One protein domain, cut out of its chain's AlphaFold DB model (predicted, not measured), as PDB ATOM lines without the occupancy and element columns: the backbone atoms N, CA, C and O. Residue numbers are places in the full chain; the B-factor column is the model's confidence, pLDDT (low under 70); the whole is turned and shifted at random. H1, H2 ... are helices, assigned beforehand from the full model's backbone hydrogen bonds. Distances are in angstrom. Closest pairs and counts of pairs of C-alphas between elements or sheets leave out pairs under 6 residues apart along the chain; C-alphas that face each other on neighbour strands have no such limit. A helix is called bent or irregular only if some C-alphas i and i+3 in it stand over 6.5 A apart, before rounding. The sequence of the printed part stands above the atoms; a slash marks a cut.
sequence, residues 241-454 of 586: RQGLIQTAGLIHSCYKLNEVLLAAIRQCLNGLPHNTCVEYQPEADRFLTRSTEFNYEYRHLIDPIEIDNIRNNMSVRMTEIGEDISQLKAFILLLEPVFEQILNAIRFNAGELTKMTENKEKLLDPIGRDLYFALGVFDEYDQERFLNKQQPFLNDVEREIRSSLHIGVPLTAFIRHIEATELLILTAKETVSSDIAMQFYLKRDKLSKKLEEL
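AT A GLANCE: This is residues 241 to 454 of the 586 residues of an uncharacterized protein of Pedobacter sp. HMF7056 (UniProt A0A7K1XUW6). A very long helix, H3, bent into two arms, makes a long, bent backbone: H1 and H8 run beside arm H3b, while H2 and H10 line part of arm H3a. At one end the short helices H4 to H7 gather round the first part of H1 as a head; at the other, H3a reaches out beyond the other helices, with the link of residues 289 to 303 leading out to its start. The printed part has 214 residues with ten named helices, H1 to H10 in chain order, and no named strand: the class is all helix. It is extended, with a radius of gyration of the C-alphas of 29.5 A, and spans 102 by 34 by 27 A.

HOW THE PARTS SIT: By its hydrogen bonds H3, residues 304 to 364, was assigned as one helix, but it is bent: C-alphas 334 and 337 are 7.3 A apart, and its arms H3a, 304 to 334, and H3b, 337 to 364, stand at a steep tilt of 56 degrees. H1, residues 241 to 270, touches H3b at a shallow tilt of 7 degrees, opposite ways; their closest C-alphas, of Asn 258 and Met 356, are 5.6 A apart. With H8, residues 425 to 434, these form an up-and-down bundle, each running against the one before; the closest C-alphas of H8 and H3b, Ile 425 and Met 356, are 6.4 A apart. H2, 274 to 288, H3a and H10, 444 to 454, form another such bundle; H10 touches H3a, with C-alphas of Leu 451 and Ile 325 closest at 6.2 A. H9, 436 to 441, touches H2, with Ala 437 and His 274 closest at 5.5 A between C-alphas. H4, 367 to 378, touches H1, H6, 388 to 404, and H7, 411 to 421. H5, 380 to 386, is close to but not clearly touching H4 and H6. Every O i to N i+4 pair is within hydrogen-bond range in H1, H3a, H3b, H5, H7, H8, H9 and H10, against 9 of 11 in H2, 6 of 8 in H4 and 11 of 13 in H6.

IN THESE COORDINATES: H1 starts at C-alpha 241 (17.936, 63.686, 27.478) and is 42.2 A long. H3a, 44.6 A, starts at C-alpha 304 (55.334, -14.737, -18.814); H3b is 40.2 A. H6 is 24.9 A and H2 20.1 A; both are irregular, with C-alphas 389 and 392 7.6 A apart and C-alphas 279 and 282 7.2 A apart. H10 ends at C-alpha 454 (43.335, 3.854, 0.130).

THE WHOLE: The C-alphas of Pro 304 and Lys 389, the two farthest apart, are 102.6 A from each other. The printed part has no cut. The link H2 to H3 is long, with 15 residues. Mean pLDDT of the printed part is 91.5; residues 363 to 367 are under 70.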
ATOM      1  N   ARG A 241      16.594  64.055  27.004       92.81
ATOM      2  CA  ARG A 241      17.936  63.686  27.478       92.81
ATOM      3  C   ARG A 241      17.928  62.292  28.098       92.81
ATOM      4  O   ARG A 241      18.733  61.446  27.723       92.81
ATOM      5  N   GLN A 242      16.985  62.035  29.003       90.88
ATOM      6  CA  GLN A 242      16.853  60.736  29.656       90.88
ATOM      7  C   GLN A 242      16.550  59.615  28.649       90.88
ATOM      8  O   GLN A 242      17.145  58.546  28.754       90.88
ATOM      9  N   GLY A 243      15.676  59.853  27.666       89.56
ATOM     10  CA  GLY A 243      15.356  58.889  26.612       89.56
ATOM     11  C   GLY A 243      16.568  58.519  25.751       89.56
ATOM     12  O   GLY A 243      16.827  57.335  25.537       89.56
ATOM     13  N   LEU A 244      17.363  59.509  25.331       91.88
ATOM     14  CA  LEU A 244      18.595  59.289  24.561       91.88
ATOM     15  C   LEU A 244      19.649  58.524  25.377       91.88
ATOM     16  O   LEU A 244      20.215  57.549  24.883       91.88
ATOM     17  N   ILE A 245      19.860  58.900  26.646       92.00
ATOM     18  CA  ILE A 245      20.795  58.205  27.546       92.00
ATOM     19  C   ILE A 245      20.355  56.760  27.788       92.00
ATOM     20  O   ILE A 245      21.174  55.847  27.704       92.00
ATOM     21  N   GLN A 246      19.068  56.524  28.057       89.75
ATOM     22  CA  GLN A 246      18.534  55.171  28.242       89.75
ATOM     23  C   GLN A 246      18.689  54.326  26.977       89.75
ATOM     24  O   GLN A 246      19.040  53.151  27.069       89.75
ATOM     25  N   THR A 247      18.465  54.923  25.807       89.62
ATOM     26  CA  THR A 247      18.618  54.254  24.513       89.62
ATOM     27  C   THR A 247      20.069  53.837  24.272       89.62
ATOM     28  O   THR A 247      20.339  52.664  24.010       89.62
ATOM     29  N   ALA A 248      21.016  54.764  24.446       91.31
ATOM     30  CA  ALA A 248      22.442  54.469  24.336       91.31
ATOM     31  C   ALA A 248      22.901  53.446  25.385       91.31
ATOM     32  O   ALA A 248      23.648  52.525  25.060       91.31
ATOM     33  N   GLY A 249      22.410  53.556  26.623       90.62
ATOM     34  CA  GLY A 249      22.706  52.621  27.706       90.62
ATOM     35  C   GLY A 249      22.223  51.201  27.414       90.62
ATOM     36  O   GLY A 249      22.965  50.250  27.654       90.62
ATOM     37  N   LEU A 250      21.026  51.045  26.840       88.38
ATOM     38  CA  LEU A 250      20.505  49.746  26.404       88.38
ATOM     39  C   LEU A 250      21.392  49.137  25.316       88.38
ATOM     40  O   LEU A 250      21.894  48.032  25.511       88.38
ATOM     41  N   ILE A 251      21.660  49.863  24.225       88.44
ATOM     42  CA  ILE A 251      22.513  49.373  23.128       88.44
ATOM     43  C   ILE A 251      23.917  49.015  23.641       88.44
ATOM     44  O   ILE A 251      24.425  47.928  23.361       88.44
ATOM     45  N   HIS A 252      24.518  49.883  24.459       90.94
ATOM     46  CA  HIS A 252      25.824  49.638  25.065       90.94
ATOM     47  C   HIS A 252      25.814  48.409  25.983       90.94
ATOM     48  O   HIS A 252      26.743  47.609  25.937       90.94
ATOM     49  N   SER A 253      24.761  48.201  26.782       89.75
ATOM     50  CA  SER A 253      24.651  47.012  27.637       89.75
ATOM     51  C   SER A 253      24.608  45.713  26.823       89.75
ATOM     52  O   SER A 253      25.308  44.764  27.167       89.75
ATOM     53  N   CYS A 254      23.885  45.695  25.695       88.25
ATOM     54  CA  CYS A 254      23.856  44.553  24.772       88.25
ATOM     55  C   CYS A 254      25.248  44.283  24.199       88.25
ATOM     56  O   CYS A 254      25.727  43.150  24.200       88.25
ATOM     57  N   TYR A 255      25.904  45.350  23.740       91.56
ATOM     58  CA  TYR A 255      27.259  45.281  23.216       91.56
ATOM     59  C   TYR A 255      28.227  44.717  24.260       91.56
ATOM     60  O   TYR A 255      29.011  43.833  23.941       91.56
ATOM     61  N   LYS A 256      28.131  45.149  25.525       92.75
ATOM     62  CA  LYS A 256      28.971  44.648  26.622       92.75
ATOM     63  C   LYS A 256      28.711  43.187  26.972       92.75
ATOM     64  O   LYS A 256      29.669  42.464  27.233       92.75
ATOM     65  N   LEU A 257      27.462  42.721  26.929       93.25
ATOM     66  CA  LEU A 257      27.174  41.289  27.074       93.25
ATOM     67  C   LEU A 257      27.876  40.487  25.973       93.25
ATOM     68  O   LEU A 257      28.562  39.511  26.265       93.25
ATOM     69  N   ASN A 258      27.775  40.935  24.723       94.94
ATOM     70  CA  ASN A 258      28.433  40.279  23.595       94.94
ATOM     71  C   ASN A 258      29.964  40.420  23.625       94.94
ATOM     72  O   ASN A 258      30.658  39.509  23.187       94.94
ATOM     73  N   GLU A 259      30.506  41.499  24.187       95.50
ATOM     74  CA  GLU A 259      31.946  41.674  24.408       95.50
ATOM     75  C   GLU A 259      32.493  40.616  25.379       95.50
ATOM     76  O   GLU A 259      33.543  40.029  25.116       95.50
ATOM     77  N   VAL A 260      31.757  40.304  26.454       96.69
ATOM     78  CA  VAL A 260      32.112  39.222  27.391       96.69
ATOM     79  C   VAL A 260      32.083  37.858  26.696       96.69
ATOM     80  O   VAL A 260      33.015  37.072  26.860       96.69
ATOM     81  N   LEU A 261      31.055  37.585  25.883       97.50
ATOM     82  CA  LEU A 261      30.947  36.332  25.119       97.50
ATOM     83  C   LEU A 261      32.077  36.208  24.083       97.50
ATOM     84  O   LEU A 261      32.712  35.161  23.977       97.50
ATOM     85  N   LEU A 262      32.404  37.292  23.370       97.75
ATOM     86  CA  LEU A 262      33.534  37.334  22.440       97.75
ATOM     87  C   LEU A 262      34.869  37.103  23.161       97.75
ATOM     88  O   LEU A 262      35.732  36.393  22.643       97.75
ATOM     89  N   ALA A 263      35.056  37.677  24.352       97.75
ATOM     90  CA  ALA A 263      36.241  37.428  25.167       97.75
ATOM     91  C   ALA A 263      36.336  35.953  25.592       97.75
ATOM     92  O   ALA A 263      37.420  35.376  25.512       97.75
ATOM     93  N   ALA A 264      35.215  35.323  25.960       97.62
ATOM     94  CA  ALA A 264      35.161  33.896  26.277       97.62
ATOM     95  C   ALA A 264      35.492  33.014  25.059       97.62
ATOM     96  O   ALA A 264      36.283  32.080  25.185       97.62
ATOM     97  N   ILE A 265      34.970  33.346  23.871       98.06
ATOM     98  CA  ILE A 265      35.329  32.681  22.606       98.06
ATOM     99  C   ILE A 265      36.836  32.800  22.357       98.06
ATOM    100  O   ILE A 265      37.508  31.796  22.136       98.06
ATOM    101  N   ARG A 266      37.402  34.010  22.451       97.44
ATOM    102  CA  ARG A 266      38.846  34.237  22.268       97.44
ATOM    103  C   ARG A 266      39.683  33.458  23.279       97.44
ATOM    104  O   ARG A 266      40.694  32.876  22.908       97.44
ATOM    105  N   GLN A 267      39.262  33.417  24.540       97.44
ATOM    106  CA  GLN A 267      39.941  32.644  25.576       97.44
ATOM    107  C   GLN A 267      39.887  31.138  25.288       97.44
ATOM    108  O   GLN A 267      40.899  30.460  25.452       97.44
ATOM    109  N   CYS A 268      38.738  30.623  24.840       97.19
ATOM    110  CA  CYS A 268      38.581  29.227  24.440       97.19
ATOM    111  C   CYS A 268      39.507  28.878  23.269       97.19
ATOM    112  O   CYS A 268      40.244  27.896  23.349       97.19
ATOM    113  N   LEU A 269      39.527  29.717  22.228       96.75
ATOM    114  CA  LEU A 269      40.395  29.541  21.063       96.75
ATOM    115  C   LEU A 269      41.875  29.583  21.450       96.75
ATOM    116  O   LEU A 269      42.611  28.680  21.080       96.75
ATOM    117  N   ASN A 270      42.302  30.544  22.274       94.94
ATOM    118  CA  ASN A 270      43.684  30.638  22.764       94.94
ATOM    119  C   ASN A 270      44.148  29.400  23.560       94.94
ATOM    120  O   ASN A 270      45.348  29.200  23.721       94.94
ATOM    121  N   GLY A 271      43.219  28.594  24.088       94.19
ATOM    122  CA  GLY A 271      43.514  27.347  24.798       94.19
ATOM    123  C   GLY A 271      43.697  26.121  23.894       94.19
ATOM    124  O   GLY A 271      43.872  25.016  24.413       94.19
ATOM    125  N   LEU A 272      43.610  26.279  22.571       97.25
ATOM    126  CA  LEU A 272      43.744  25.186  21.609       97.25
ATOM    127  C   LEU A 272      45.212  24.831  21.319       97.25
ATOM    128  O   LEU A 272      46.109  25.655  21.487       97.25
ATOM    129  N   PRO A 273      45.489  23.596  20.862       96.06
ATOM    130  CA  PRO A 273      46.847  23.131  20.595       96.06
ATOM    131  C   PRO A 273      47.348  23.618  19.222       96.06
ATOM    132  O   PRO A 273      47.622  22.817  18.323       96.06
ATOM    133  N   HIS A 274      47.469  24.937  19.031       95.75
ATOM    134  CA  HIS A 274      47.853  25.526  17.737       95.75
ATOM    135  C   HIS A 274      49.209  25.031  17.238       95.75
ATOM    136  O   HIS A 274      49.331  24.690  16.067       95.75
ATOM    137  N   ASN A 275      50.206  24.930  18.124       95.62
ATOM    138  CA  ASN A 275      51.547  24.461  17.758       95.62
ATOM    139  C   ASN A 275      51.509  23.041  17.180       95.62
ATOM    140  O   ASN A 275      52.109  22.790  16.143       95.62
ATOM    141  N   THR A 276      50.741  22.148  17.804       95.12
ATOM    142  CA  THR A 276      50.541  20.773  17.336       95.12
ATOM    143  C   THR A 276      49.840  20.743  15.977       95.12
ATOM    144  O   THR A 276      50.239  19.995  15.091       95.12
ATOM    145  N   CYS A 277      48.827  21.590  15.774       95.56
ATOM    146  CA  CYS A 277      48.143  21.691  14.482       95.56
ATOM    147  C   CYS A 277      49.097  22.162  13.372       95.56
ATOM    148  O   CYS A 277      49.087  21.604  12.280       95.56
ATOM    149  N   VAL A 278      49.943  23.161  13.654       95.81
ATOM    150  CA  VAL A 278      50.942  23.673  12.701       95.81
ATOM    151  C   VAL A 278      52.015  22.626  12.399       95.81
ATOM    152  O   VAL A 278      52.392  22.461  11.243       95.81
ATOM    153  N   GLU A 279      52.481  21.900  13.415       96.44
ATOM    154  CA  GLU A 279      53.490  20.842  13.282       96.44
ATOM    155  C   GLU A 279      53.011  19.697  12.379       96.44
ATOM    156  O   GLU A 279      53.736  19.281  11.477       96.44
ATOM    157  N   TYR A 280      51.776  19.227  12.569       96.19
ATOM    158  CA  TYR A 280      51.229  18.082  11.831       96.19
ATOM    159  C   TYR A 280      50.498  18.452  10.533       96.19
ATOM    160  O   TYR A 280      50.118  17.566   9.762       96.19
ATOM    161  N   GLN A 281      50.331  19.744  10.242       95.25
ATOM    162  CA  GLN A 281      49.739  20.232   8.994       95.25
ATOM    163  C   GLN A 281      50.419  19.654   7.734       95.25
ATOM    164  O   GLN A 281      49.695  19.121   6.887       95.25
ATOM    165  N   PRO A 282      51.761  19.689   7.580       96.00
ATOM    166  CA  PRO A 282      52.416  19.174   6.375       96.00
ATOM    167  C   PRO A 282      52.221  17.667   6.199       96.00
ATOM    168  O   PRO A 282      52.084  17.181   5.078       96.00
ATOM    169  N   GLU A 283      52.188  16.916   7.301       95.38
ATOM    170  CA  GLU A 283      51.993  15.468   7.262       95.38
ATOM    171  C   GLU A 283      50.552  15.094   6.900       95.38
ATOM    172  O   GLU A 283      50.341  14.213   6.062       95.38
ATOM    173  N   ALA A 284      49.563  15.824   7.424       95.31
ATOM    174  CA  ALA A 284      48.176  15.696   6.985       95.31
ATOM    175  C   ALA A 284      48.041  15.983   5.479       95.31
ATOM    176  O   ALA A 284      47.417  15.209   4.752       95.31
ATOM    177  N   ASP A 285      48.673  17.053   4.988       95.31
ATOM    178  CA  ASP A 285      48.664  17.405   3.564       95.31
ATOM    179  C   ASP A 285      49.349  16.341   2.694       95.31
ATOM    180  O   ASP A 285      48.835  15.981   1.629       95.31
ATOM    181  N   ARG A 286      50.451  15.750   3.175       95.25
ATOM    182  CA  ARG A 286      51.126  14.625   2.512       95.25
ATOM    183  C   ARG A 286      50.188  13.433   2.324       95.25
ATOM    184  O   ARG A 286      50.167  12.852   1.244       95.25
ATOM    185  N   PHE A 287      49.402  13.059   3.337       95.50
ATOM    186  CA  PHE A 287      48.430  11.967   3.195       95.50
ATOM    187  C   PHE A 287      47.302  12.306   2.221       95.50
ATOM    188  O   PHE A 287      46.977  11.496   1.351       95.50
ATOM    189  N   LEU A 288      46.736  13.511   2.321       94.38
ATOM    190  CA  LEU A 288      45.624  13.944   1.469       94.38
ATOM    191  C   LEU A 288      45.993  14.006  -0.020       94.38
ATOM    192  O   LEU A 288      45.129  13.823  -0.873       94.38
ATOM    193  N   THR A 289      47.272  14.217  -0.330       93.56
ATOM    194  CA  THR A 289      47.803  14.301  -1.700       93.56
ATOM    195  C   THR A 289      48.280  12.968  -2.281       93.56
ATOM    196  O   THR A 289      48.645  12.920  -3.456       93.56
ATOM    197  N   ARG A 290      48.259  11.864  -1.517       89.06
ATOM    198  CA  ARG A 290      48.679  10.554  -2.041       89.06
ATOM    199  C   ARG A 290      47.745  10.059  -3.150       89.06
ATOM    200  O   ARG A 290      46.524  10.039  -2.987       89.06
ATOM    201  N   SER A 291      48.327   9.609  -4.263       84.56
ATOM    202  CA  SER A 291      47.564   9.033  -5.375       84.56
ATOM    203  C   SER A 291      47.049   7.628  -5.052       84.56
ATOM    204  O   SER A 291      47.803   6.767  -4.586       84.56
ATOM    205  N   THR A 292      45.773   7.408  -5.358       85.06
ATOM    206  CA  THR A 292      45.057   6.127  -5.263       85.06
ATOM    207  C   THR A 292      44.735   5.535  -6.639       85.06
ATOM    208  O   THR A 292      44.105   4.483  -6.717       85.06
ATOM    209  N   GLU A 293      45.151   6.190  -7.727       81.12
ATOM    210  CA  GLU A 293      44.878   5.746  -9.095       81.12
ATOM    211  C   GLU A 293      46.009   4.871  -9.641       81.12
ATOM    212  O   GLU A 293      47.181   5.255  -9.599       81.12
ATOM    213  N   PHE A 294      45.644   3.714 -10.207       77.62
ATOM    214  CA  PHE A 294      46.578   2.775 -10.830       77.62
ATOM    215  C   PHE A 294      46.030   2.284 -12.167       77.62
ATOM    216  O   PHE A 294      44.965   1.674 -12.216       77.62
ATOM    217  N   ASN A 295      46.790   2.502 -13.240       79.50
ATOM    218  CA  ASN A 295      46.470   2.012 -14.577       79.50
ATOM    219  C   ASN A 295      47.580   1.072 -15.043       79.50
ATOM    220  O   ASN A 295      48.681   1.513 -15.365       79.50
ATOM    221  N   TYR A 296      47.280  -0.225 -15.082       83.44
ATOM    222  CA  TYR A 296      48.183  -1.242 -15.608       83.44
ATOM    223  C   TYR A 296      47.594  -1.853 -16.877       83.44
ATOM    224  O   TYR A 296      46.490  -2.404 -16.866       83.44
ATOM    225  N   GLU A 297      48.347  -1.812 -17.970       86.00
ATOM    226  CA  GLU A 297      47.971  -2.473 -19.217       86.00
ATOM    227  C   GLU A 297      48.507  -3.910 -19.242       86.00
ATOM    228  O   GLU A 297      49.639  -4.150 -19.643       86.00
ATOM    229  N   TYR A 298      47.697  -4.882 -18.810       87.69
ATOM    230  CA  TYR A 298      48.137  -6.286 -18.718       87.69
ATOM    231  C   TYR A 298      47.303  -7.275 -19.542       87.69
ATOM    232  O   TYR A 298      47.798  -8.329 -19.927       87.69
ATOM    233  N   ARG A 299      46.040  -6.955 -19.863       87.56
ATOM    234  CA  ARG A 299      45.074  -7.918 -20.443       87.56
ATOM    235  C   ARG A 299      45.505  -8.543 -21.778       87.56
ATOM    236  O   ARG A 299      44.992  -9.591 -22.161       87.56
ATOM    237  N   HIS A 300      46.403  -7.896 -22.516       86.19
ATOM    238  CA  HIS A 300      46.866  -8.343 -23.832       86.19
ATOM    239  C   HIS A 300      48.212  -9.086 -23.797       86.19
ATOM    240  O   HIS A 300      48.647  -9.583 -24.846       86.19
ATOM    241  N   LEU A 301      48.860  -9.140 -22.630       90.06
ATOM    242  CA  LEU A 301      50.173  -9.746 -22.460       90.06
ATOM    243  C   LEU A 301      50.092 -11.269 -22.547       90.06
ATOM    244  O   LEU A 301      49.105 -11.893 -22.154       90.06
ATOM    245  N   ILE A 302      51.146 -11.854 -23.107       88.25
ATOM    246  CA  ILE A 302      51.298 -13.300 -23.316       88.25
ATOM    247  C   ILE A 302      52.637 -13.765 -22.752       88.25
ATOM    248  O   ILE A 302      52.706 -14.874 -22.221       88.25
ATOM    249  N   ASP A 303      53.674 -12.927 -22.861       87.88
ATOM    250  CA  ASP A 303      55.003 -13.222 -22.344       87.88
ATOM    251  C   ASP A 303      54.963 -13.348 -20.810       87.88
ATOM    252  O   ASP A 303      54.604 -12.390 -20.119       87.88
ATOM    253  N   PRO A 304      55.324 -14.514 -20.255       85.88
ATOM    254  CA  PRO A 304      55.334 -14.737 -18.814       85.88
ATOM    255  C   PRO A 304      56.262 -13.791 -18.052       85.88
ATOM    256  O   PRO A 304      55.932 -13.419 -16.933       85.88
ATOM    257  N   ILE A 305      57.370 -13.352 -18.657       87.94
ATOM    258  CA  ILE A 305      58.298 -12.408 -18.023       87.94
ATOM    259  C   ILE A 305      57.636 -11.032 -17.875       87.94
ATOM    260  O   ILE A 305      57.749 -10.393 -16.831       87.94
ATOM    261  N   GLU A 306      56.912 -10.572 -18.899       89.38
ATOM    262  CA  GLU A 306      56.180  -9.299 -18.851       89.38
ATOM    263  C   GLU A 306      55.029  -9.349 -17.837       89.38
ATOM    264  O   GLU A 306      54.834  -8.401 -17.075       89.38
ATOM    265  N   ILE A 307      54.307 -10.474 -17.786       90.69
ATOM    266  CA  ILE A 307      53.235 -10.717 -16.813       90.69
ATOM    267  C   ILE A 307      53.792 -10.691 -15.380       90.69
ATOM    268  O   ILE A 307      53.256  -9.969 -14.537       90.69
ATOM    269  N   ASP A 308      54.892 -11.404 -15.117       88.25
ATOM    270  CA  ASP A 308      55.540 -11.434 -13.800       88.25
ATOM    271  C   ASP A 308      56.076 -10.052 -13.394       88.25
ATOM    272  O   ASP A 308      55.942  -9.649 -12.238       88.25
ATOM    273  N   ASN A 309      56.625  -9.277 -14.334       90.25
ATOM    274  CA  ASN A 309      57.079  -7.909 -14.069       90.25
ATOM    275  C   ASN A 309      55.926  -6.992 -13.644       90.25
ATOM    276  O   ASN A 309      56.053  -6.257 -12.662       90.25
ATOM    277  N   ILE A 310      54.786  -7.043 -14.342       91.31
ATOM    278  CA  ILE A 310      53.606  -6.261 -13.953       91.31
ATOM    279  C   ILE A 310      53.078  -6.712 -12.592       91.31
ATOM    280  O   ILE A 310      52.807  -5.867 -11.738       91.31
ATOM    281  N   ARG A 311      52.982  -8.025 -12.360       91.62
ATOM    282  CA  ARG A 311      52.561  -8.592 -11.075       91.62
ATOM    283  C   ARG A 311      53.454  -8.121  -9.923       91.62
ATOM    284  O   ARG A 311      52.950  -7.730  -8.868       91.62
ATOM    285  N   ASN A 312      54.771  -8.118 -10.126       91.25
ATOM    286  CA  ASN A 312      55.739  -7.639  -9.142       91.25
ATOM    287  C   ASN A 312      55.560  -6.140  -8.874       91.25
ATOM    288  O   ASN A 312      55.473  -5.742  -7.714       91.25
ATOM    289  N   ASN A 313      55.408  -5.318  -9.918       90.44
ATOM    290  CA  ASN A 313      55.148  -3.882  -9.768       90.44
ATOM    291  C   ASN A 313      53.844  -3.604  -9.001       90.44
ATOM    292  O   ASN A 313      53.812  -2.732  -8.133       90.44
ATOM    293  N   MET A 314      52.776  -4.359  -9.279       91.44
ATOM    294  CA  MET A 314      51.517  -4.278  -8.529       91.44
ATOM    295  C   MET A 314      51.692  -4.699  -7.067       91.44
ATOM    296  O   MET A 314      51.131  -4.063  -6.182       91.44
ATOM    297  N   SER A 315      52.483  -5.740  -6.797       91.00
ATOM    298  CA  SER A 315      52.732  -6.246  -5.437       91.00
ATOM    299  C   SER A 315      53.555  -5.269  -4.592       91.00
ATOM    300  O   SER A 315      53.248  -5.062  -3.416       91.00
ATOM    301  N   VAL A 316      54.554  -4.615  -5.198       91.62
ATOM    302  CA  VAL A 316      55.296  -3.510  -4.568       91.62
ATOM    303  C   VAL A 316      54.329  -2.379  -4.235       91.62
ATOM    304  O   VAL A 316      54.254  -1.956  -3.085       91.62
ATOM    305  N   ARG A 317      53.498  -1.966  -5.199       90.69
ATOM    306  CA  ARG A 317      52.525  -0.892  -4.979       90.69
ATOM    307  C   ARG A 317      51.482  -1.230  -3.910       90.69
ATOM    308  O   ARG A 317      51.099  -0.371  -3.125       90.69
ATOM    309  N   MET A 318      51.036  -2.482  -3.860       91.81
ATOM    310  CA  MET A 318      50.126  -2.986  -2.832       91.81
ATOM    311  C   MET A 318      50.757  -2.884  -1.436       91.81
ATOM    312  O   MET A 318      50.087  -2.476  -0.489       91.81
ATOM    313  N   THR A 319      52.051  -3.197  -1.320       92.62
ATOM    314  CA  THR A 319      52.812  -3.038  -0.069       92.62
ATOM    315  C   THR A 319      52.892  -1.572   0.345       92.62
ATOM    316  O   THR A 319      52.542  -1.253   1.477       92.62
ATOM    317  N   GLU A 320      53.248  -0.676  -0.581       91.56
ATOM    318  CA  GLU A 320      53.307   0.773  -0.325       91.56
ATOM    319  C   GLU A 320      51.967   1.320   0.193       91.56
ATOM    320  O   GLU A 320      51.926   2.042   1.184       91.56
ATOM    321  N   ILE A 321      50.843   0.940  -0.425       93.12
ATOM    322  CA  ILE A 321      49.513   1.375   0.033       93.12
ATOM    323  C   ILE A 321      49.175   0.780   1.404       93.12
ATOM    324  O   ILE A 321      48.573   1.458   2.235       93.12
ATOM    325  N   GLY A 322      49.559  -0.471   1.667       94.06
ATOM    326  CA  GLY A 322      49.381  -1.095   2.980       94.06
ATOM    327  C   GLY A 322      50.147  -0.363   4.090       94.06
ATOM    328  O   GLY A 322      49.611  -0.150   5.185       94.06
ATOM    329  N   GLU A 323      51.371   0.078   3.799       94.38
ATOM    330  CA  GLU A 323      52.154   0.939   4.689       94.38
ATOM    331  C   GLU A 323      51.470   2.296   4.889       94.38
ATOM    332  O   GLU A 323      51.329   2.747   6.025       94.38
ATOM    333  N   ASP A 324      50.957   2.906   3.820       93.81
ATOM    334  CA  ASP A 324      50.271   4.200   3.870       93.81
ATOM    335  C   ASP A 324      49.002   4.169   4.714       93.81
ATOM    336  O   ASP A 324      48.775   5.075   5.516       93.81
ATOM    337  N   ILE A 325      48.197   3.114   4.570       96.19
ATOM    338  CA  ILE A 325      47.011   2.860   5.396       96.19
ATOM    339  C   ILE A 325      47.417   2.753   6.865       96.19
ATOM    340  O   ILE A 325      46.789   3.363   7.730       96.19
ATOM    341  N   SER A 326      48.476   1.996   7.157       96.12
ATOM    342  CA  SER A 326      48.950   1.782   8.527       96.12
ATOM    343  C   SER A 326      49.450   3.084   9.156       96.12
ATOM    344  O   SER A 326      49.081   3.410  10.285       96.12
ATOM    345  N   GLN A 327      50.235   3.864   8.410       96.44
ATOM    346  CA  GLN A 327      50.736   5.165   8.849       96.44
ATOM    347  C   GLN A 327      49.599   6.179   9.029       96.44
ATOM    348  O   GLN A 327      49.580   6.888  10.031       96.44
ATOM    349  N   LEU A 328      48.625   6.227   8.113       97.12
ATOM    350  CA  LEU A 328      47.478   7.130   8.217       97.12
ATOM    351  C   LEU A 328      46.580   6.771   9.408       97.12
ATOM    352  O   LEU A 328      46.155   7.667  10.134       97.12
ATOM    353  N   LYS A 329      46.336   5.479   9.673       96.69
ATOM    354  CA  LYS A 329      45.612   5.034  10.878       96.69
ATOM    355  C   LYS A 329      46.328   5.468  12.154       96.69
ATOM    356  O   LYS A 329      45.693   6.032  13.042       96.69
ATOM    357  N   ALA A 330      47.640   5.249  12.232       96.06
ATOM    358  CA  ALA A 330      48.440   5.677  13.377       96.06
ATOM    359  C   ALA A 330      48.413   7.205  13.554       96.06
ATOM    360  O   ALA A 330      48.273   7.691  14.673       96.06
ATOM    361  N   PHE A 331      48.483   7.955  12.454       96.62
ATOM    362  CA  PHE A 331      48.415   9.414  12.452       96.62
ATOM    363  C   PHE A 331      47.052   9.946  12.924       96.62
ATOM    364  O   PHE A 331      46.998  10.855  13.749       96.62
ATOM    365  N   ILE A 332      45.945   9.357  12.459       95.38
ATOM    366  CA  ILE A 332      44.594   9.723  12.914       95.38
ATOM    367  C   ILE A 332      44.436   9.439  14.414       95.38
ATOM    368  O   ILE A 332      43.950  10.307  15.136       95.38
ATOM    369  N   LEU A 333      44.888   8.273  14.890       95.25
ATOM    370  CA  LEU A 333      44.846   7.911  16.314       95.25
ATOM    371  C   LEU A 333      45.693   8.855  17.178       95.25
ATOM    372  O   LEU A 333      45.266   9.259  18.256       95.25
ATOM    373  N   LEU A 334      46.876   9.247  16.697       95.75
ATOM    374  CA  LEU A 334      47.739  10.217  17.374       95.75
ATOM    375  C   LEU A 334      47.043  11.576  17.555       95.75
ATOM    376  O   LEU A 334      47.194  12.214  18.597       95.75
ATOM    377  N   LEU A 335      46.283  12.015  16.549       96.00
ATOM    378  CA  LEU A 335      45.595  13.306  16.547       96.00
ATOM    379  C   LEU A 335      44.200  13.276  17.179       96.00
ATOM    380  O   LEU A 335      43.602  14.334  17.366       96.00
ATOM    381  N   GLU A 336      43.672  12.110  17.542       95.00
ATOM    382  CA  GLU A 336      42.331  11.984  18.117       95.00
ATOM    383  C   GLU A 336      42.112  12.874  19.361       95.00
ATOM    384  O   GLU A 336      41.121  13.608  19.379       95.00
ATOM    385  N   PRO A 337      43.042  12.959  20.338       95.50
ATOM    386  CA  PRO A 337      42.891  13.870  21.476       95.50
ATOM    387  C   PRO A 337      42.851  15.350  21.065       95.50
ATOM    388  O   PRO A 337      42.103  16.137  21.645       95.50
ATOM    389  N   VAL A 338      43.630  15.724  20.043       95.56
ATOM    390  CA  VAL A 338      43.661  17.084  19.486       95.56
ATOM    391  C   VAL A 338      42.324  17.405  18.819       95.56
ATOM    392  O   VAL A 338      41.736  18.454  19.085       95.56
ATOM    393  N   PHE A 339      41.802  16.490  17.997       96.50
ATOM    394  CA  PHE A 339      40.508  16.663  17.345       96.50
ATOM    395  C   PHE A 339      39.355  16.732  18.349       96.50
ATOM    396  O   PHE A 339      38.473  17.572  18.180       96.50
ATOM    397  N   GLU A 340      39.358  15.924  19.409       95.62
ATOM    398  CA  GLU A 340      38.332  15.993  20.457       95.62
ATOM    399  C   GLU A 340      38.393  17.310  21.245       95.62
ATOM    400  O   GLU A 340      37.356  17.920  21.524       95.62
ATOM    401  N   GLN A 341      39.593  17.819  21.547       96.06
ATOM    402  CA  GLN A 341      39.744  19.134  22.174       96.06
ATOM    403  C   GLN A 341      39.169  20.251  21.289       96.06
ATOM    404  O   GLN A 341      38.407  21.092  21.773       96.06
ATOM    405  N   ILE A 342      39.481  20.236  19.988       97.00
ATOM    406  CA  ILE A 342      38.966  21.230  19.039       97.00
ATOM    407  C   ILE A 342      37.447  21.086  18.864       97.00
ATOM    408  O   ILE A 342      36.738  22.089  18.882       97.00
ATOM    409  N   LEU A 343      36.912  19.864  18.784       96.12
ATOM    410  CA  LEU A 343      35.468  19.617  18.692       96.12
ATOM    411  C   LEU A 343      34.707  20.178  19.902       96.12
ATOM    412  O   LEU A 343      33.638  20.774  19.745       96.12
ATOM    413  N   ASN A 344      35.255  20.033  21.109       96.19
ATOM    414  CA  ASN A 344      34.661  20.624  22.305       96.19
ATOM    415  C   ASN A 344      34.662  22.159  22.246       96.19
ATOM    416  O   ASN A 344      33.655  22.777  22.594       96.19
ATOM    417  N   ALA A 345      35.732  22.773  21.733       96.62
ATOM    418  CA  ALA A 345      35.773  24.216  21.498       96.62
ATOM    419  C   ALA A 345      34.776  24.667  20.417       96.62
ATOM    420  O   ALA A 345      34.118  25.690  20.595       96.62
ATOM    421  N   ILE A 346      34.585  23.895  19.339       96.00
ATOM    422  CA  ILE A 346      33.548  24.158  18.322       96.00
ATOM    423  C   ILE A 346      32.165  24.197  18.979       96.00
ATOM    424  O   ILE A 346      31.407  25.144  18.767       96.00
ATOM    425  N   ARG A 347      31.842  23.197  19.811       96.38
ATOM    426  CA  ARG A 347      30.556  23.124  20.526       96.38
ATOM    427  C   ARG A 347      30.373  24.289  21.497       96.38
ATOM    428  O   ARG A 347      29.299  24.886  21.524       96.38
ATOM    429  N   PHE A 348      31.413  24.627  22.259       97.00
ATOM    430  CA  PHE A 348      31.400  25.776  23.164       97.00
ATOM    431  C   PHE A 348      31.150  27.083  22.401       97.00
ATOM    432  O   PHE A 348      30.189  27.793  22.693       97.00
ATOM    433  N   ASN A 349      31.947  27.358  21.365       96.06
ATOM    434  CA  ASN A 349      31.840  28.573  20.559       96.06
ATOM    435  C   ASN A 349      30.479  28.684  19.860       96.06
ATOM    436  O   ASN A 349      29.921  29.777  19.789       96.06
ATOM    437  N   ALA A 350      29.908  27.572  19.386       96.75
ATOM    438  CA  ALA A 350      28.554  27.551  18.834       96.75
ATOM    439  C   ALA A 350      27.496  27.945  19.884       96.75
ATOM    440  O   ALA A 350      26.580  28.713  19.580       96.75
ATOM    441  N   GLY A 351      27.643  27.477  21.127       97.12
ATOM    442  CA  GLY A 351      26.793  27.882  22.248       97.12
ATOM    443  C   GLY A 351      26.905  29.377  22.565       97.12
ATOM    444  O   GLY A 351      25.886  30.053  22.700       97.12
ATOM    445  N   GLU A 352      28.122  29.921  22.618       97.44
ATOM    446  CA  GLU A 352      28.340  31.353  22.864       97.44
ATOM    447  C   GLU A 352      27.808  32.228  21.715       97.44
ATOM    448  O   GLU A 352      27.115  33.212  21.966       97.44
ATOM    449  N   LEU A 353      28.024  31.839  20.453       96.88
ATOM    450  CA  LEU A 353      27.455  32.523  19.281       96.88
ATOM    451  C   LEU A 353      25.919  32.506  19.282       96.88
ATOM    452  O   LEU A 353      25.286  33.492  18.888       96.88
ATOM    453  N   THR A 354      25.313  31.413  19.750       96.19
ATOM    454  CA  THR A 354      23.858  31.321  19.928       96.19
ATOM    455  C   THR A 354      23.386  32.333  20.968       96.19
ATOM    456  O   THR A 354      22.494  33.125  20.678       96.19
ATOM    457  N   LYS A 355      24.048  32.418  22.131       94.88
ATOM    458  CA  LYS A 355      23.740  33.435  23.155       94.88
ATOM    459  C   LYS A 355      23.898  34.863  22.630       94.88
ATOM    460  O   LYS A 355      23.063  35.712  22.929       94.88
ATOM    461  N   MET A 356      24.934  35.141  21.832       94.50
ATOM    462  CA  MET A 356      25.114  36.463  21.216       94.50
ATOM    463  C   MET A 356      23.954  36.810  20.274       94.50
ATOM    464  O   MET A 356      23.498  37.954  20.249       94.50
ATOM    465  N   THR A 357      23.461  35.818  19.529       92.12
ATOM    466  CA  THR A 357      22.307  35.962  18.632       92.12
ATOM    467  C   THR A 357      21.021  36.178  19.429       92.12
ATOM    468  O   THR A 357      20.282  37.113  19.140       92.12
ATOM    469  N   GLU A 358      20.799  35.422  20.506       90.31
ATOM    470  CA  GLU A 358      19.666  35.645  21.409       90.31
ATOM    471  C   GLU A 358      19.700  37.034  22.060       90.31
ATOM    472  O   GLU A 358      18.653  37.653  22.230       90.31
ATOM    473  N   ASN A 359      20.879  37.544  22.435       86.88
ATOM    474  CA  ASN A 359      21.017  38.905  22.963       86.88
ATOM    475  C   ASN A 359      20.601  39.944  21.917       86.88
ATOM    476  O   ASN A 359      19.902  40.899  22.253       86.88
ATOM    477  N   LYS A 360      20.994  39.744  20.650       85.19
ATOM    478  CA  LYS A 360      20.544  40.577  19.530       85.19
ATOM    479  C   LYS A 360      19.023  40.493  19.381       85.19
ATOM    480  O   LYS A 360      18.377  41.529  19.365       85.19
ATOM    481  N   GLU A 361      18.438  39.304  19.333       83.31
ATOM    482  CA  GLU A 361      16.992  39.129  19.129       83.31
ATOM    483  C   GLU A 361      16.153  39.684  20.289       83.31
ATOM    484  O   GLU A 361      15.200  40.427  20.064       83.31
ATOM    485  N   LYS A 362      16.533  39.402  21.543       74.25
ATOM    486  CA  LYS A 362      15.803  39.856  22.743       74.25
ATOM    487  C   LYS A 362      15.788  41.376  22.904       74.25
ATOM    488  O   LYS A 362      14.897  41.899  23.575       74.25
ATOM    489  N   LEU A 363      16.784  42.080  22.363       69.19
ATOM    490  CA  LEU A 363      16.963  43.518  22.584       69.19
ATOM    491  C   LEU A 363      16.752  44.355  21.320       69.19
ATOM    492  O   LEU A 363      16.374  45.520  21.447       69.19
ATOM    493  N   LEU A 364      16.966  43.791  20.126       67.25
ATOM    494  CA  LEU A 364      17.036  44.564  18.887       67.25
ATOM    495  C   LEU A 364      15.947  44.296  17.843       67.25
ATOM    496  O   LEU A 364      15.903  45.051  16.873       67.25
ATOM    497  N   ASP A 365      15.025  43.348  18.035       66.38
ATOM    498  CA  ASP A 365      13.925  43.146  17.078       66.38
ATOM    499  C   ASP A 365      12.535  43.283  17.731       66.38
ATOM    500  O   ASP A 365      12.281  42.647  18.757       66.38
ATOM    501  N   PRO A 366      11.598  44.109  17.208       59.94
ATOM    502  CA  PRO A 366      11.741  45.242  16.274       59.94
ATOM    503  C   PRO A 366      12.166  46.566  16.952       59.94
ATOM    504  O   PRO A 366      12.451  47.554  16.279       59.94
ATOM    505  N   ILE A 367      12.223  46.609  18.289       69.75
ATOM    506  CA  ILE A 367      12.504  47.834  19.061       69.75
ATOM    507  C   ILE A 367      13.909  48.383  18.770       69.75
ATOM    508  O   ILE A 367      14.100  49.595  18.760       69.75
ATOM    509  N   GLY A 368      14.892  47.524  18.484       76.00
ATOM    510  CA  GLY A 368      16.269  47.955  18.225       76.00
ATOM    511  C   GLY A 368      16.397  48.935  17.073       76.00
ATOM    512  O   GLY A 368      17.179  49.872  17.177       76.00
ATOM    513  N   ARG A 369      15.600  48.776  16.010       78.12
ATOM    514  CA  ARG A 369      15.616  49.702  14.867       78.12
ATOM    515  C   ARG A 369      15.220  51.113  15.287       78.12
ATOM    516  O   ARG A 369      15.912  52.066  14.941       78.12
ATOM    517  N   ASP A 370      14.165  51.235  16.091       83.88
ATOM    518  CA  ASP A 370      13.726  52.518  16.645       83.88
ATOM    519  C   ASP A 370      14.808  53.126  17.549       83.88
ATOM    520  O   ASP A 370      15.037  54.333  17.521       83.88
ATOM    521  N   LEU A 371      15.526  52.298  18.312       85.06
ATOM    522  CA  LEU A 371      16.625  52.745  19.173       85.06
ATOM    523  C   LEU A 371      17.844  53.236  18.381       85.06
ATOM    524  O   LEU A 371      18.389  54.289  18.710       85.06
ATOM    525  N   TYR A 372      18.258  52.526  17.329       84.81
ATOM    526  CA  TYR A 372      19.343  52.979  16.452       84.81
ATOM    527  C   TYR A 372      18.977  54.274  15.736       84.81
ATOM    528  O   TYR A 372      19.758  55.225  15.747       84.81
ATOM    529  N   PHE A 373      17.755  54.355  15.206       86.62
ATOM    530  CA  PHE A 373      17.252  55.571  14.580       86.62
ATOM    531  C   PHE A 373      17.258  56.761  15.549       86.62
ATOM    532  O   PHE A 373      17.640  57.864  15.160       86.62
ATOM    533  N   ALA A 374      16.928  56.534  16.825       88.56
ATOM    534  CA  ALA A 374      16.964  57.577  17.850       88.56
ATOM    535  C   ALA A 374      18.362  58.146  18.064       88.56
ATOM    536  O   ALA A 374      18.505  59.342  18.299       88.56
ATOM    537  N   LEU A 375      19.387  57.297  17.994       89.75
ATOM    538  CA  LEU A 375      20.780  57.715  18.128       89.75
ATOM    539  C   LEU A 375      21.356  58.282  16.825       89.75
ATOM    540  O   LEU A 375      22.389  58.944  16.868       89.75
ATOM    541  N   GLY A 376      20.665  58.117  15.692       86.69
ATOM    542  CA  GLY A 376      21.004  58.779  14.428       86.69
ATOM    543  C   GLY A 376      21.000  60.308  14.526       86.69
ATOM    544  O   GLY A 376      21.683  60.977  13.765       86.69
ATOM    545  N   VAL A 377      20.328  60.877  15.529       88.50
ATOM    546  CA  VAL A 377      20.316  62.326  15.804       88.50
ATOM    547  C   VAL A 377      21.697  62.882  16.161       88.50
ATOM    548  O   VAL A 377      21.873  64.093  16.142       88.50
ATOM    549  N   PHE A 378      22.659  62.021  16.514       90.44
ATOM    550  CA  PHE A 378      24.047  62.407  16.772       90.44
ATOM    551  C   PHE A 378      24.917  62.385  15.506       90.44
ATOM    552  O   PHE A 378      26.068  62.814  15.551       90.44
ATOM    553  N   ASP A 379      24.395  61.923  14.367       87.44
ATOM    554  CA  ASP A 379      25.089  62.028  13.088       87.44
ATOM    555  C   ASP A 379      25.189  63.497  12.647       87.44
ATOM    556  O   ASP A 379      24.206  64.237  12.683       87.44
ATOM    557  N   GLU A 380      26.387  63.932  12.256       84.12
ATOM    558  CA  GLU A 380      26.673  65.329  11.907       84.12
ATOM    559  C   GLU A 380      25.787  65.823  10.755       84.12
ATOM    560  O   GLU A 380      25.219  66.912  10.835       84.12
ATOM    561  N   TYR A 381      25.570  64.983   9.739       83.94
ATOM    562  CA  TYR A 381      24.726  65.323   8.598       83.94
ATOM    563  C   TYR A 381      23.262  65.500   9.008       83.94
ATOM    564  O   TYR A 381      22.595  66.451   8.588       83.94
ATOM    565  N   ASP A 382      22.755  64.601   9.853       84.69
ATOM    566  CA  ASP A 382      21.383  64.689  10.349       84.69
ATOM    567  C   ASP A 382      21.187  65.914  11.254       84.69
ATOM    568  O   ASP A 382      20.150  66.588  11.178       84.69
ATOM    569  N   GLN A 383      22.189  66.247  12.070       85.88
ATOM    570  CA  GLN A 383      22.178  67.458  12.881       85.88
ATOM    571  C   GLN A 383      22.122  68.711  12.008       85.88
ATOM    572  O   GLN A 383      21.234  69.538  12.197       85.88
ATOM    573  N   GLU A 384      23.012  68.845  11.026       85.44
ATOM    574  CA  GLU A 384      23.040  70.005  10.128       85.44
ATOM    575  C   GLU A 384      21.749  70.154   9.315       85.44
ATOM    576  O   GLU A 384      21.220  71.260   9.176       85.44
ATOM    577  N   ARG A 385      21.210  69.041   8.800       83.06
ATOM    578  CA  ARG A 385      20.068  69.059   7.877       83.06
ATOM    579  C   ARG A 385      18.715  69.180   8.579       83.06
ATOM    580  O   ARG A 385      17.812  69.810   8.029       83.06
ATOM    581  N   PHE A 386      18.549  68.595   9.769       84.75
ATOM    582  CA  PHE A 386      17.232  68.465  10.413       84.75
ATOM    583  C   PHE A 386      17.127  69.108  11.803       84.75
ATOM    584  O   PHE A 386      16.011  69.442  12.228       84.75
ATOM    585  N   LEU A 387      18.251  69.265  12.514       87.38
ATOM    586  CA  LEU A 387      18.308  69.627  13.940       87.38
ATOM    587  C   LEU A 387      19.360  70.715  14.247       87.38
ATOM    588  O   LEU A 387      19.887  70.776  15.356       87.38
ATOM    589  N   ASN A 388      19.654  71.600  13.286       86.38
ATOM    590  CA  ASN A 388      20.766  72.558  13.373       86.38
ATOM    591  C   ASN A 388      20.691  73.437  14.641       86.38
ATOM    592  O   ASN A 388      21.655  73.583  15.386       86.38
ATOM    593  N   LYS A 389      19.497  73.943  14.975       87.81
ATOM    594  CA  LYS A 389      19.282  74.759  16.186       87.81
ATOM    595  C   LYS A 389      19.481  73.979  17.496       87.81
ATOM    596  O   LYS A 389      19.654  74.591  18.547       87.81
ATOM    597  N   GLN A 390      19.409  72.650  17.458       90.56
ATOM    598  CA  GLN A 390      19.457  71.763  18.621       90.56
ATOM    599  C   GLN A 390      20.850  71.168  18.864       90.56
ATOM    600  O   GLN A 390      21.045  70.517  19.891       90.56
ATOM    601  N   GLN A 391      21.826  71.436  17.988       90.62
ATOM    602  CA  GLN A 391      23.210  70.965  18.124       90.62
ATOM    603  C   GLN A 391      23.806  71.180  19.528       90.62
ATOM    604  O   GLN A 391      24.359  70.225  20.072       90.62
ATOM    605  N   PRO A 392      23.667  72.351  20.195       92.00
ATOM    606  CA  PRO A 392      24.240  72.534  21.532       92.00
ATOM    607  C   PRO A 392      23.677  71.548  22.562       92.00
ATOM    608  O   PRO A 392      24.423  70.974  23.352       92.00
ATOM    609  N   PHE A 393      22.363  71.303  22.521       93.19
ATOM    610  CA  PHE A 393      21.712  70.335  23.402       93.19
ATOM    611  C   PHE A 393      22.201  68.912  23.114       93.19
ATOM    612  O   PHE A 393      22.523  68.182  24.049       93.19
ATOM    613  N   LEU A 394      22.279  68.524  21.838       93.81
ATOM    614  CA  LEU A 394      22.714  67.186  21.433       93.81
ATOM    615  C   LEU A 394      24.183  66.939  21.798       93.81
ATOM    616  O   LEU A 394      24.483  65.915  22.402       93.81
ATOM    617  N   ASN A 395      25.074  67.902  21.566       92.94
ATOM    618  CA  ASN A 395      26.486  67.814  21.952       92.94
ATOM    619  C   ASN A 395      26.664  67.638  23.471       92.94
ATOM    620  O   ASN A 395      27.506  66.859  23.929       92.94
ATOM    621  N   ASP A 396      25.844  68.322  24.272       94.88
ATOM    622  CA  ASP A 396      25.838  68.156  25.726       94.88
ATOM    623  C   ASP A 396      25.355  66.769  26.159       94.88
ATOM    624  O   ASP A 396      25.913  66.189  27.093       94.88
ATOM    625  N   VAL A 397      24.325  66.231  25.501       95.19
ATOM    626  CA  VAL A 397      23.822  64.874  25.763       95.19
ATOM    627  C   VAL A 397      24.847  63.823  25.332       95.19
ATOM    628  O   VAL A 397      25.107  62.891  26.087       95.19
ATOM    629  N   GLU A 398      25.485  63.975  24.170       94.94
ATOM    630  CA  GLU A 398      26.509  63.040  23.690       94.94
ATOM    631  C   GLU A 398      27.680  62.953  24.675       94.94
ATOM    632  O   GLU A 398      28.130  61.862  25.027       94.94
ATOM    633  N   ARG A 399      28.152  64.100  25.175       94.75
ATOM    634  CA  ARG A 399      29.227  64.165  26.171       94.75
ATOM    635  C   ARG A 399      28.867  63.432  27.466       94.75
ATOM    636  O   ARG A 399      29.726  62.768  28.046       94.75
ATOM    637  N   GLU A 400      27.618  63.535  27.911       95.56
ATOM    638  CA  GLU A 400      27.101  62.807  29.077       95.56
ATOM    639  C   GLU A 400      26.998  61.295  28.817       95.56
ATOM    640  O   GLU A 400      27.418  60.492  29.651       95.56
ATOM    641  N   ILE A 401      26.513  60.886  27.642       95.81
ATOM    642  CA  ILE A 401      26.448  59.472  27.242       95.81
ATOM    643  C   ILE A 401      27.852  58.865  27.211       95.81
ATOM    644  O   ILE A 401      28.098  57.816  27.804       95.81
ATOM    645  N   ARG A 402      28.800  59.531  26.549       95.12
ATOM    646  CA  ARG A 402      30.168  59.024  26.403       95.12
ATOM    647  C   ARG A 402      30.888  58.910  27.741       95.12
ATOM    648  O   ARG A 402      31.586  57.922  27.962       95.12
ATOM    649  N   SER A 403      30.711  59.887  28.632       93.12
ATOM    650  CA  SER A 403      31.336  59.856  29.956       93.12
ATOM    651  C   SER A 403      30.729  58.779  30.857       93.12
ATOM    652  O   SER A 403      31.480  58.032  31.481       93.12
ATOM    653  N   SER A 404      29.398  58.648  30.878       92.88
ATOM    654  CA  SER A 404      28.684  57.677  31.721       92.88
ATOM    655  C   SER A 404      28.852  56.226  31.269       92.88
ATOM    656  O   SER A 404      28.901  55.328  32.105       92.88
ATOM    657  N   LEU A 405      28.966  55.987  29.960       93.00
ATOM    658  CA  LEU A 405      29.141  54.649  29.388       93.00
ATOM    659  C   LEU A 405      30.610  54.303  29.097       93.00
ATOM    660  O   LEU A 405      30.890  53.217  28.599       93.00
ATOM    661  N   HIS A 406      31.547  55.206  29.407       91.88
ATOM    662  CA  HIS A 406      32.982  55.055  29.133       91.88
ATOM    663  C   HIS A 406      33.306  54.771  27.651       91.88
ATOM    664  O   HIS A 406      34.185  53.971  27.327       91.88
ATOM    665  N   ILE A 407      32.610  55.451  26.735       90.75
ATOM    666  CA  ILE A 407      32.817  55.318  25.287       90.75
ATOM    667  C   ILE A 407      33.924  56.287  24.849       90.75
ATOM    668  O   ILE A 407      33.734  57.504  24.782       90.75
ATOM    669  N   GLY A 408      35.101  55.739  24.532       86.75
ATOM    670  CA  GLY A 408      36.286  56.521  24.151       86.75
ATOM    671  C   GLY A 408      36.203  57.193  22.774       86.75
ATOM    672  O   GLY A 408      36.909  58.165  22.520       86.75
ATOM    673  N   VAL A 409      35.312  56.726  21.901       89.62
ATOM    674  CA  VAL A 409      35.110  57.245  20.536       89.62
ATOM    675  C   VAL A 409      33.852  58.126  20.452       89.62
ATOM    676  O   VAL A 409      33.036  58.089  21.377       89.62
ATOM    677  N   PRO A 410      33.670  58.936  19.390       89.56
ATOM    678  CA  PRO A 410      32.395  59.610  19.129       89.56
ATOM    679  C   PRO A 410      31.226  58.619  19.093       89.56
ATOM    680  O   PRO A 410      31.392  57.490  18.616       89.56
ATOM    681  N   LEU A 411      30.048  59.025  19.573       89.19
ATOM    682  CA  LEU A 411      28.906  58.113  19.713       89.19
ATOM    683  C   LEU A 411      28.473  57.547  18.355       89.19
ATOM    684  O   LEU A 411      28.248  56.346  18.231       89.19
ATOM    685  N   THR A 412      28.470  58.375  17.315       86.44
ATOM    686  CA  THR A 412      28.160  57.964  15.939       86.44
ATOM    687  C   THR A 412      29.116  56.884  15.428       86.44
ATOM    688  O   THR A 412      28.684  55.912  14.813       86.44
ATOM    689  N   ALA A 413      30.415  56.991  15.730       88.94
ATOM    690  CA  ALA A 413      31.396  55.969  15.358       88.94
ATOM    691  C   ALA A 413      31.170  54.654  16.122       88.94
ATOM    692  O   ALA A 413      31.280  53.575  15.542       88.94
ATOM    693  N   PHE A 414      30.812  54.742  17.406       90.62
ATOM    694  CA  PHE A 414      30.462  53.578  18.219       90.62
ATOM    695  C   PHE A 414      29.220  52.852  17.685       90.62
ATOM    696  O   PHE A 414      29.246  51.634  17.523       90.62
ATOM    697  N   ILE A 415      28.155  53.587  17.351       87.56
ATOM    698  CA  ILE A 415      26.926  53.005  16.797       87.56
ATOM    699  C   ILE A 415      27.179  52.362  15.433       87.56
ATOM    700  O   ILE A 415      26.816  51.202  15.247       87.56
ATOM    701  N   ARG A 416      27.898  53.037  14.528       86.88
ATOM    702  CA  ARG A 416      28.287  52.450  13.234       86.88
ATOM    703  C   ARG A 416      29.108  51.171  13.406       86.88
ATOM    704  O   ARG A 416      28.917  50.218  12.659       86.88
ATOM    705  N   HIS A 417      30.006  51.120  14.392       90.44
ATOM    706  CA  HIS A 417      30.759  49.904  14.703       90.44
ATOM    707  C   HIS A 417      29.845  48.767  15.184       90.44
ATOM    708  O   HIS A 417      30.000  47.623  14.751       90.44
ATOM    709  N   ILE A 418      28.874  49.069  16.046       89.12
ATOM    710  CA  ILE A 418      27.881  48.092  16.500       89.12
ATOM    711  C   ILE A 418      27.064  47.542  15.328       89.12
ATOM    712  O   ILE A 418      26.884  46.328  15.245       89.12
ATOM    713  N   GLU A 419      26.577  48.413  14.444       84.88
ATOM    714  CA  GLU A 419      25.801  48.017  13.266       84.88
ATOM    715  C   GLU A 419      26.645  47.155  12.324       84.88
ATOM    716  O   GLU A 419      26.231  46.057  11.958       84.88
ATOM    717  N   ALA A 420      27.865  47.598  12.005       88.31
ATOM    718  CA  ALA A 420      28.771  46.899  11.096       88.31
ATOM    719  C   ALA A 420      29.215  45.522  11.609       88.31
ATOM    720  O   ALA A 420      29.493  44.631  10.813       88.31
ATOM    721  N   THR A 421      29.301  45.338  12.928       90.81
ATOM    722  CA  THR A 421      29.694  44.056  13.541       90.81
ATOM    723  C   THR A 421      28.505  43.199  13.971       90.81
ATOM    724  O   THR A 421      28.706  42.083  14.458       90.81
ATOM    725  N   GLU A 422      27.282  43.711  13.817       88.50
ATOM    726  CA  GLU A 422      26.053  43.157  14.385       88.50
ATOM    727  C   GLU A 422      26.197  42.804  15.875       88.50
ATOM    728  O   GLU A 422      26.069  41.644  16.267       88.50
ATOM    729  N   LEU A 423      26.508  43.797  16.717       89.94
ATOM    730  CA  LEU A 423      26.852  43.580  18.133       89.94
ATOM    731  C   LEU A 423      27.965  42.525  18.304       89.94
ATOM    732  O   LEU A 423      27.827  41.601  19.107       89.94
ATOM    733  N   LEU A 424      29.061  42.646  17.549       95.19
ATOM    734  CA  LEU A 424      30.220  41.736  17.583       95.19
ATOM    735  C   LEU A 424      29.971  40.297  17.098       95.19
ATOM    736  O   LEU A 424      30.915  39.505  17.089       95.19
ATOM    737  N   ILE A 425      28.761  39.932  16.665       94.75
ATOM    738  CA  ILE A 425      28.464  38.577  16.171       94.75
ATOM    739  C   ILE A 425      29.311  38.254  14.939       94.75
ATOM    740  O   ILE A 425      29.884  37.165  14.857       94.75
ATOM    741  N   LEU A 426      29.417  39.191  13.989       95.69
ATOM    742  CA  LEU A 426      30.218  38.986  12.780       95.69
ATOM    743  C   LEU A 426      31.702  38.834  13.127       95.69
ATOM    744  O   LEU A 426      32.349  37.906  12.649       95.69
ATOM    745  N   THR A 427      32.207  39.658  14.046       96.69
ATOM    746  CA  THR A 427      33.583  39.561  14.552       96.69
ATOM    747  C   THR A 427      33.850  38.219  15.237       96.69
ATOM    748  O   THR A 427      34.909  37.625  15.038       96.69
ATOM    749  N   ALA A 428      32.906  37.710  16.032       97.12
ATOM    750  CA  ALA A 428      33.031  36.411  16.689       97.12
ATOM    751  C   ALA A 428      33.064  35.261  15.671       97.12
ATOM    752  O   ALA A 428      33.934  34.395  15.758       97.12
ATOM    753  N   LYS A 429      32.170  35.282  14.673       96.75
ATOM    754  CA  LYS A 429      32.157  34.300  13.576       96.75
ATOM    755  C   LYS A 429      33.473  34.303  12.805       96.75
ATOM    756  O   LYS A 429      34.049  33.241  12.591       96.75
ATOM    757  N   GLU A 430      33.969  35.485  12.446       96.50
ATOM    758  CA  GLU A 430      35.251  35.648  11.760       96.50
ATOM    759  C   GLU A 430      36.405  35.090  12.602       96.50
ATOM    760  O   GLU A 430      37.190  34.285  12.101       96.50
ATOM    761  N   THR A 431      36.451  35.424  13.896       95.94
ATOM    762  CA  THR A 431      37.474  34.938  14.840       95.94
ATOM    763  C   THR A 431      37.483  33.407  14.920       95.94
ATOM    764  O   THR A 431      38.545  32.800  14.855       95.94
ATOM    765  N   VAL A 432      36.314  32.761  15.015       95.81
ATOM    766  CA  VAL A 432      36.221  31.289  15.038       95.81
ATOM    767  C   VAL A 432      36.634  30.692  13.692       95.81
ATOM    768  O   VAL A 432      37.376  29.716  13.652       95.81
ATOM    769  N   SER A 433      36.160  31.266  12.584       93.62
ATOM    770  CA  SER A 433      36.414  30.727  11.244       93.62
ATOM    771  C   SER A 433      37.865  30.877  10.787       93.62
ATOM    772  O   SER A 433      38.341  30.048  10.022       93.62
ATOM    773  N   SER A 434      38.575  31.905  11.247       94.38
ATOM    774  CA  SER A 434      39.970  32.165  10.870       94.38
ATOM    775  C   SER A 434      40.987  31.448  11.764       94.38
ATOM    776  O   SER A 434      42.181  31.480  11.468       94.38
ATOM    777  N   ASP A 435      40.543  30.778  12.833       97.06
ATOM    778  CA  ASP A 435      41.437  30.098  13.768       97.06
ATOM    779  C   ASP A 435      42.123  28.872  13.133       97.06
ATOM    780  O   ASP A 435      41.497  28.029  12.485       97.06
ATOM    781  N   ILE A 436      43.438  28.760  13.345       95.00
ATOM    782  CA  ILE A 436      44.287  27.726  12.733       95.00
ATOM    783  C   ILE A 436      43.868  26.319  13.170       95.00
ATOM    784  O   ILE A 436      43.825  25.410  12.340       95.00
ATOM    785  N   ALA A 437      43.556  26.119  14.453       96.06
ATOM    786  CA  ALA A 437      43.169  24.807  14.959       96.06
ATOM    787  C   ALA A 437      41.790  24.407  14.410       96.06
ATOM    788  O   ALA A 437      41.588  23.257  14.014       96.06
ATOM    789  N   MET A 438      40.872  25.370  14.280       94.88
ATOM    790  CA  MET A 438      39.580  25.151  13.619       94.88
ATOM    791  C   MET A 438      39.745  24.747  12.149       94.88
ATOM    792  O   MET A 438      39.116  23.788  11.698       94.88
ATOM    793  N   GLN A 439      40.630  25.417  11.408       93.62
ATOM    794  CA  GLN A 439      40.938  25.062  10.019       93.62
ATOM    795  C   GLN A 439      41.594  23.680   9.899       93.62
ATOM    796  O   GLN A 439      41.276  22.920   8.980       93.62
ATOM    797  N   PHE A 440      42.468  23.319  10.839       95.69
ATOM    798  CA  PHE A 440      43.081  21.993  10.885       95.69
ATOM    799  C   PHE A 440      42.043  20.891  11.133       95.69
ATOM    800  O   PHE A 440      42.069  19.858  10.461       95.69
ATOM    801  N   TYR A 441      41.068  21.127  12.018       95.44
ATOM    802  CA  TYR A 441      39.987  20.175  12.296       95.44
ATOM    803  C   TYR A 441      39.174  19.803  11.048       95.44
ATOM    804  O   TYR A 441      38.786  18.646  10.896       95.44
ATOM    805  N   LEU A 442      39.001  20.722  10.089       92.88
ATOM    806  CA  LEU A 442      38.320  20.445   8.812       92.88
ATOM    807  C   LEU A 442      39.016  19.366   7.961       92.88
ATOM    808  O   LEU A 442      38.447  18.880   6.979       92.88
ATOM    809  N   LYS A 443      40.256  18.988   8.294       93.38
ATOM    810  CA  LYS A 443      40.962  17.875   7.651       93.38
ATOM    811  C   LYS A 443      40.608  16.514   8.238       93.38
ATOM    812  O   LYS A 443      40.854  15.531   7.551       93.38
ATOM    813  N   ARG A 444      40.021  16.427   9.439       94.69
ATOM    814  CA  ARG A 444      39.667  15.151  10.091       94.69
ATOM    815  C   ARG A 444      38.841  14.252   9.167       94.69
ATOM    816  O   ARG A 444      39.217  13.109   8.905       94.69
ATOM    817  N   ASP A 445      37.758  14.796   8.620       94.06
ATOM    818  CA  ASP A 445      36.859  14.048   7.735       94.06
ATOM    819  C   ASP A 445      37.539  13.720   6.400       94.06
ATOM    820  O   ASP A 445      37.356  12.637   5.851       94.06
ATOM    821  N   LYS A 446      38.397  14.621   5.901       95.69
ATOM    822  CA  LYS A 446      39.176  14.395   4.675       95.69
ATOM    823  C   LYS A 446      40.191  13.265   4.845       95.69
ATOM    824  O   LYS A 446      40.339  12.460   3.937       95.69
ATOM    825  N   LEU A 447      40.871  13.193   5.989       95.69
ATOM    826  CA  LEU A 447      41.823  12.127   6.312       95.69
ATOM    827  C   LEU A 447      41.106  10.783   6.465       95.69
ATOM    828  O   LEU A 447      41.576   9.782   5.933       95.69
ATOM    829  N   SER A 448      39.942  10.776   7.121       94.31
ATOM    830  CA  SER A 448      39.108   9.574   7.266       94.31
ATOM    831  C   SER A 448      38.627   9.067   5.904       94.31
ATOM    832  O   SER A 448      38.813   7.901   5.575       94.31
ATOM    833  N   LYS A 449      38.127   9.964   5.048       95.75
ATOM    834  CA  LYS A 449      37.766   9.623   3.668       95.75
ATOM    835  C   LYS A 449      38.970   9.129   2.861       95.75
ATOM    836  O   LYS A 449      38.855   8.188   2.084       95.75
ATOM    837  N   LYS A 450      40.143   9.741   3.044       95.88
ATOM    838  CA  LYS A 450      41.357   9.323   2.338       95.88
ATOM    839  C   LYS A 450      41.799   7.914   2.732       95.88
ATOM    840  O   LYS A 450      42.301   7.176   1.890       95.88
ATOM    841  N   LEU A 451      41.596   7.544   3.994       96.12
ATOM    842  CA  LEU A 451      41.832   6.190   4.474       96.12
ATOM    843  C   LEU A 451      40.928   5.183   3.756       96.12
ATOM    844  O   LEU A 451      41.433   4.188   3.244       96.12
ATOM    845  N   GLU A 452      39.630   5.477   3.652       95.50
ATOM    846  CA  GLU A 452      38.680   4.644   2.903       95.50
ATOM    847  C   GLU A 452      39.089   4.511   1.425       95.50
ATOM    848  O   GLU A 452      39.103   3.410   0.880       95.50
ATOM    849  N   GLU A 453      39.489   5.613   0.778       95.75
ATOM    850  CA  GLU A 453      39.976   5.596  -0.610       95.75
ATOM    851  C   GLU A 453      41.197   4.680  -0.785       95.75
ATOM    852  O   GLU A 453      41.267   3.933  -1.761       95.75
ATOM    853  N   LEU A 454      42.152   4.718   0.151       95.06
ATOM    854  CA  LEU A 454      43.335   3.854   0.130       95.06
ATOM    855  C   LEU A 454      42.971   2.379   0.347       95.06
ATOM    856  O   LEU A 454      43.500   1.515  -0.352       95.06
TER     857      LEU A 454